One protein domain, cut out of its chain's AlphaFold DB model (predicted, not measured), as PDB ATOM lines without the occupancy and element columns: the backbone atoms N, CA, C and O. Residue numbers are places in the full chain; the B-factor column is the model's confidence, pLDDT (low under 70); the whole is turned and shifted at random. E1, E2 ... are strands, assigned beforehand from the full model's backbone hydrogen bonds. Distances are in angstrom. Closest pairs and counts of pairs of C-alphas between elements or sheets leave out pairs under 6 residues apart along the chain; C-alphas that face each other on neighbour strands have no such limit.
ATOM      1  N   THR A 142     104.657 158.293 115.913       91.50
ATOM      2  CA  THR A 142     105.838 157.738 115.237       91.50
ATOM      3  C   THR A 142     106.156 156.371 115.818       91.50
ATOM      4  O   THR A 142     106.238 156.222 117.033       91.50
ATOM      5  N   LEU A 143     106.345 155.379 114.947       93.06
ATOM      6  CA  LEU A 143     106.763 154.032 115.318       93.06
ATOM      7  C   LEU A 143     108.106 153.744 114.653       93.06
ATOM      8  O   LEU A 143     108.213 153.796 113.428       93.06
ATOM      9  N   THR A 144     109.125 153.444 115.450       93.12
ATOM     10  CA  THR A 144     110.439 153.028 114.953       93.12
ATOM     11  C   THR A 144     110.765 151.634 115.459       93.12
ATOM     12  O   THR A 144     110.329 151.225 116.534       93.12
ATOM     13  N   ASN A 145     111.529 150.881 114.671       92.00
ATOM     14  CA  ASN A 145     112.129 149.633 115.112       92.00
ATOM     15  C   ASN A 145     113.620 149.700 114.796       92.00
ATOM     16  O   ASN A 145     114.038 149.563 113.647       92.00
ATOM     17  N   THR A 146     114.417 149.994 115.816       84.94
ATOM     18  CA  THR A 146     115.859 150.188 115.683       84.94
ATOM     19  C   THR A 146     116.536 149.308 116.717       84.94
ATOM     20  O   THR A 146     116.207 149.379 117.894       84.94
ATOM     21  N   VAL A 147     117.453 148.450 116.261       82.81
ATOM     22  CA  VAL A 147     118.227 147.529 117.114       82.81
ATOM     23  C   VAL A 147     117.327 146.723 118.064       82.81
ATOM     24  O   VAL A 147     117.366 146.877 119.282       82.81
ATOM     25  N   ASN A 148     116.498 145.842 117.496       89.50
ATOM     26  CA  ASN A 148     115.722 144.843 118.245       89.50
ATOM     27  C   ASN A 148     114.782 145.441 119.303       89.50
ATOM     28  O   ASN A 148     114.471 144.798 120.303       89.50
ATOM     29  N   THR A 149     114.359 146.688 119.099       93.19
ATOM     30  CA  THR A 149     113.490 147.430 120.009       93.19
ATOM     31  C   THR A 149     112.498 148.233 119.186       93.19
ATOM     32  O   THR A 149     112.885 149.063 118.361       93.19
ATOM     33  N   ILE A 150     111.210 148.007 119.428       95.06
ATOM     34  CA  ILE A 150     110.141 148.842 118.884       95.06
ATOM     35  C   ILE A 150     109.921 150.007 119.843       95.06
ATOM     36  O   ILE A 150     109.775 149.790 121.043       95.06
ATOM     37  N   THR A 151     109.878 151.231 119.320       94.38
ATOM     38  CA  THR A 151     109.567 152.448 120.077       94.38
ATOM     39  C   THR A 151     108.373 153.150 119.448       94.38
ATOM     40  O   THR A 151     108.425 153.562 118.290       94.38
ATOM     41  N   SER A 152     107.299 153.301 120.220       93.50
ATOM     42  CA  SER A 152     106.137 154.112 119.863       93.50
ATOM     43  C   SER A 152     106.237 155.458 120.568       93.50
ATOM     44  O   SER A 152     106.399 155.502 121.785       93.50
ATOM     45  N   THR A 153     106.153 156.551 119.812       92.38
ATOM     46  CA  THR A 153     106.108 157.918 120.340       92.38
ATOM     47  C   THR A 153     104.768 158.546 119.997       92.38
ATOM     48  O   THR A 153     104.461 158.740 118.818       92.38
ATOM     49  N   VAL A 154     103.988 158.885 121.022       90.81
ATOM     50  CA  VAL A 154     102.679 159.534 120.892       90.81
ATOM     51  C   VAL A 154     102.727 160.862 121.627       90.81
ATOM     52  O   VAL A 154     102.967 160.895 122.832       90.81
ATOM     53  N   ASN A 155     102.524 161.968 120.906       86.50
ATOM     54  CA  ASN A 155     102.560 163.327 121.467       86.50
ATOM     55  C   ASN A 155     103.827 163.608 122.311       86.50
ATOM     56  O   ASN A 155     103.764 164.260 123.351       86.50
ATOM     57  N   GLY A 156     104.978 163.079 121.881       84.38
ATOM     58  CA  GLY A 156     106.267 163.222 122.571       84.38
ATOM     59  C   GLY A 156     106.532 162.219 123.703       84.38
ATOM     60  O   GLY A 156     107.642 162.199 124.226       84.38
ATOM     61  N   VAL A 157     105.570 161.362 124.062       90.62
ATOM     62  CA  VAL A 157     105.757 160.298 125.062       90.62
ATOM     63  C   VAL A 157     106.191 159.015 124.366       90.62
ATOM     64  O   VAL A 157     105.453 158.483 123.537       90.62
ATOM     65  N   ALA A 158     107.380 158.518 124.710       92.31
ATOM     66  CA  ALA A 158     107.935 157.289 124.156       92.31
ATOM     67  C   ALA A 158     107.668 156.081 125.068       92.31
ATOM     68  O   ALA A 158     107.889 156.144 126.276       92.31
ATOM     69  N   ALA A 159     107.253 154.966 124.470       94.38
ATOM     70  CA  ALA A 159     107.194 153.649 125.095       94.38
ATOM     71  C   ALA A 159     107.911 152.638 124.197       94.38
ATOM     72  O   ALA A 159     107.734 152.659 122.975       94.38
ATOM     73  N   SER A 160     108.712 151.755 124.792       94.75
ATOM     74  CA  SER A 160     109.503 150.773 124.053       94.75
ATOM     75  C   SER A 160     109.285 149.344 124.538       94.75
ATOM     76  O   SER A 160     108.945 149.104 125.697       94.75
ATOM     77  N   ALA A 161     109.478 148.393 123.625       94.88
ATOM     78  CA  ALA A 161     109.445 146.963 123.902       94.88
ATOM     79  C   ALA A 161     110.524 146.229 123.083       94.88
ATOM     80  O   ALA A 161     110.779 146.614 121.935       94.88
ATOM     81  N   PRO A 162     111.141 145.164 123.632       92.94
ATOM     82  CA  PRO A 162     112.016 144.288 122.860       92.94
ATOM     83  C   PRO A 162     111.287 143.691 121.650       92.94
ATOM     84  O   PRO A 162     110.103 143.363 121.725       92.94
ATOM     85  N   ALA A 163     112.007 143.516 120.548       93.88
ATOM     86  CA  ALA A 163     111.498 142.956 119.304       93.88
ATOM     87  C   ALA A 163     112.498 141.974 118.689       93.88
ATOM     88  O   ALA A 163     113.712 142.144 118.800       93.88
ATOM     89  N   VAL A 164     111.986 140.946 118.014       94.00
ATOM     90  CA  VAL A 164     112.797 140.059 117.174       94.00
ATOM     91  C   VAL A 164     112.796 140.616 115.759       94.00
ATOM     92  O   VAL A 164     111.759 140.626 115.102       94.00
ATOM     93  N   ASN A 165     113.954 141.082 115.299       92.19
ATOM     94  CA  ASN A 165     114.113 141.665 113.970       92.19
ATOM     95  C   ASN A 165     114.739 140.680 112.986       92.19
ATOM     96  O   ASN A 165     114.443 140.742 111.795       92.19
ATOM     97  N   THR A 166     115.605 139.785 113.465       93.31
ATOM     98  CA  THR A 166     116.272 138.791 112.621       93.31
ATOM     99  C   THR A 166     116.334 137.432 113.302       93.31
ATOM    100  O   THR A 166     116.595 137.320 114.501       93.31
ATOM    101  N   VAL A 167     116.117 136.391 112.500       95.19
ATOM    102  CA  VAL A 167     116.364 134.994 112.858       95.19
ATOM    103  C   VAL A 167     117.070 134.345 111.674       95.19
ATOM    104  O   VAL A 167     116.577 134.425 110.549       95.19
ATOM    105  N   SER A 168     118.214 133.709 111.909       95.69
ATOM    106  CA  SER A 168     118.931 132.942 110.889       95.69
ATOM    107  C   SER A 168     119.336 131.579 111.422       95.69
ATOM    108  O   SER A 168     119.847 131.481 112.535       95.69
ATOM    109  N   ASN A 169     119.165 130.549 110.595       96.00
ATOM    110  CA  ASN A 169     119.647 129.201 110.867       96.00
ATOM    111  C   ASN A 169     120.793 128.880 109.913       96.00
ATOM    112  O   ASN A 169     120.660 129.079 108.706       96.00
ATOM    113  N   ILE A 170     121.900 128.377 110.451       94.94
ATOM    114  CA  ILE A 170     123.079 127.996 109.674       94.94
ATOM    115  C   ILE A 170     123.416 126.548 110.007       94.94
ATOM    116  O   ILE A 170     123.669 126.218 111.167       94.94
ATOM    117  N   PHE A 171     123.415 125.700 108.978       93.81
ATOM    118  CA  PHE A 171     123.980 124.358 109.045       93.81
ATOM    119  C   PHE A 171     125.423 124.396 108.542       93.81
ATOM    120  O   PHE A 171     125.674 124.871 107.434       93.81
ATOM    121  N   THR A 172     126.349 123.878 109.344       91.25
ATOM    122  CA  THR A 172     127.775 123.761 109.021       91.25
ATOM    123  C   THR A 172     128.092 122.290 108.732       91.25
ATOM    124  O   THR A 172     128.242 121.510 109.676       91.25
ATOM    125  N   PRO A 173     128.199 121.868 107.453       82.50
ATOM    126  CA  PRO A 173     128.337 120.450 107.107       82.50
ATOM    127  C   PRO A 173     129.617 119.794 107.635       82.50
ATOM    128  O   PRO A 173     129.583 118.627 108.021       82.50
ATOM    129  N   ALA A 174     130.728 120.539 107.669       81.88
ATOM    130  CA  ALA A 174     132.026 120.034 108.119       81.88
ATOM    131  C   ALA A 174     131.953 119.488 109.554       81.88
ATOM    132  O   ALA A 174     132.379 118.362 109.811       81.88
ATOM    133  N   ASP A 175     131.299 120.244 110.435       82.44
ATOM    134  CA  ASP A 175     131.176 119.921 111.856       82.44
ATOM    135  C   ASP A 175     129.851 119.232 112.199       82.44
ATOM    136  O   ASP A 175     129.650 118.814 113.332       82.44
ATOM    137  N   SER A 176     128.936 119.105 111.228       88.06
ATOM    138  CA  SER A 176     127.571 118.603 111.445       88.06
ATOM    139  C   SER A 176     126.850 119.363 112.556       88.06
ATOM    140  O   SER A 176     126.255 118.773 113.446       88.06
ATOM    141  N   GLN A 177     126.910 120.691 112.516       93.00
ATOM    142  CA  GLN A 177     126.316 121.548 113.541       93.00
ATOM    143  C   GLN A 177     125.208 122.409 112.948       93.00
ATOM    144  O   GLN A 177     125.345 122.942 111.846       93.00
ATOM    145  N   LEU A 178     124.120 122.571 113.697       94.38
ATOM    146  CA  LEU A 178     123.065 123.532 113.400       94.38
ATOM    147  C   LEU A 178     123.079 124.628 114.467       94.38
ATOM    148  O   LEU A 178     123.011 124.349 115.662       94.38
ATOM    149  N   SER A 179     123.152 125.881 114.028       95.50
ATOM    150  CA  SER A 179     123.103 127.053 114.904       95.50
ATOM    151  C   SER A 179     121.949 127.972 114.516       95.50
ATOM    152  O   SER A 179     121.628 128.124 113.335       95.50
ATOM    153  N   THR A 180     121.335 128.593 115.522       97.00
ATOM    154  CA  THR A 180     120.295 129.610 115.348       97.00
ATOM    155  C   THR A 180     120.773 130.913 115.967       97.00
ATOM    156  O   THR A 180     121.137 130.950 117.141       97.00
ATOM    157  N   THR A 181     120.736 131.992 115.193       96.12
ATOM    158  CA  THR A 181     121.055 133.343 115.652       96.12
ATOM    159  C   THR A 181     119.783 134.174 115.655       96.12
ATOM    160  O   THR A 181     119.147 134.344 114.614       96.12
ATOM    161  N   VAL A 182     119.414 134.700 116.820       95.06
ATOM    162  CA  VAL A 182     118.288 135.622 116.994       95.06
ATOM    163  C   VAL A 182     118.864 136.978 117.341       95.06
ATOM    164  O   VAL A 182     119.607 137.099 118.314       95.06
ATOM    165  N   ASN A 183     118.535 138.011 116.564       93.19
ATOM    166  CA  ASN A 183     118.955 139.382 116.861       93.19
ATOM    167  C   ASN A 183     120.486 139.553 117.005       93.19
ATOM    168  O   ASN A 183     120.956 140.386 117.779       93.19
ATOM    169  N   GLY A 184     121.266 138.756 116.267       91.31
ATOM    170  CA  GLY A 184     122.733 138.729 116.338       91.31
ATOM    171  C   GLY A 184     123.311 137.887 117.483       91.31
ATOM    172  O   GLY A 184     124.521 137.698 117.536       91.31
ATOM    173  N   VAL A 185     122.471 137.341 118.365       92.31
ATOM    174  CA  VAL A 185     122.885 136.436 119.442       92.31
ATOM    175  C   VAL A 185     122.709 134.995 118.979       92.31
ATOM    176  O   VAL A 185     121.590 134.545 118.727       92.31
ATOM    177  N   THR A 186     123.816 134.270 118.847       95.56
ATOM    178  CA  THR A 186     123.798 132.840 118.519       95.56
ATOM    179  C   THR A 186     123.441 132.034 119.763       95.56
ATOM    180  O   THR A 186     124.077 132.180 120.805       95.56
ATOM    181  N   GLY A 187     122.397 131.214 119.656       94.12
ATOM    182  CA  GLY A 187     121.996 130.276 120.696       94.12
ATOM    183  C   GLY A 187     122.934 129.071 120.792       94.12
ATOM    184  O   GLY A 187     123.928 128.966 120.074       94.12
ATOM    185  N   THR A 188     122.599 128.139 121.682       95.25
ATOM    186  CA  THR A 188     123.353 126.892 121.839       95.25
ATOM    187  C   THR A 188     123.353 126.097 120.536       95.25
ATOM    188  O   THR A 188     122.311 125.928 119.902       95.25
ATOM    189  N   ILE A 189     124.525 125.599 120.151       93.69
ATOM    190  CA  ILE A 189     124.687 124.770 118.960       93.69
ATOM    191  C   ILE A 189     124.028 123.410 119.187       93.69
ATOM    192  O   ILE A 189     124.216 122.782 120.230       93.69
ATOM    193  N   VAL A 190     123.288 122.948 118.183       93.62
ATOM    194  CA  VAL A 190     122.805 121.571 118.113       93.62
ATOM    195  C   VAL A 190     123.850 120.744 117.370       93.62
ATOM    196  O   VAL A 190     124.085 120.957 116.178       93.62
ATOM    197  N   ASP A 191     124.484 119.820 118.087       89.31
ATOM    198  CA  ASP A 191     125.427 118.853 117.530       89.31
ATOM    199  C   ASP A 191     124.658 117.714 116.840       89.31
ATOM    200  O   ASP A 191     123.848 117.026 117.461       89.31
ATOM    201  N   LEU A 192     124.886 117.546 115.537       87.81
ATOM    202  CA  LEU A 192     124.281 116.513 114.696       87.81
ATOM    203  C   LEU A 192     125.291 115.425 114.317       87.81
ATOM    204  O   LEU A 192     124.996 114.600 113.453       87.81
ATOM    205  N   THR A 193     126.475 115.379 114.931       75.94
ATOM    206  CA  THR A 193     127.451 114.299 114.706       75.94
ATOM    207  C   THR A 193     126.865 112.929 115.037       75.94
ATOM    208  O   THR A 193     127.156 111.961 114.342       75.94
ATOM    209  N   THR A 194     125.940 112.850 115.997       66.31
ATOM    210  CA  THR A 194     125.188 111.624 116.310       66.31
ATOM    211  C   THR A 194     124.207 111.204 115.211       66.31
ATOM    212  O   THR A 194     123.652 110.113 115.282       66.31
TER     213      THR A 194
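This is residues 142 to 194 of the 356 residues of an uncharacterized protein of Chryseobacterium antibioticum (UniProt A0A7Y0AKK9). Two small antiparallel sheets stand end to end in a rod: first the meander E1-E2-E3, each strand the antiparallel neighbour of the one before, then the hairpin of E4 and E5. Residues 183 to 194 fold back beside E5. The 53 printed residues, all strand by class, hold five named strands, E1 to E5 along the chain, and no named helix. The whole is extended, with a radius of gyration of the C-alphas of 17.0 A and spans of 56 by 13 by 9 A.

Start at E1, residues 142 to 145, a hairpin with E2, residues 149 to 154, at 175 degrees; N 144 and O 151 are 2.9 A apart. E2 and E3, residues 157 to 162, form a hairpin at 161 degrees, with N 152 and O 159 at 2.9 A. E4, residues 167 to 172, is apart from E3. It forms a hairpin with E5, residues 177 to 182, at 164 degrees, with N 170 and O 179 at 2.9 A. Residues 181 to 182 pair briefly with 185 to 186, and 177 to 178 with 190 to 191, both antiparallel.

Find C-alpha 142 at (105.838, 157.738, 115.237), where E1 begins. E3 is 17.3 A long, E5 16.6 A, ending at C-alpha 182 (118.288, 135.622, 116.994).

The C-alphas farthest apart, of Asn 155 and Thr 194, are 56.7 A apart. The printed part has no cut, its four links are tight, and residue 194 has pLDDT under 70.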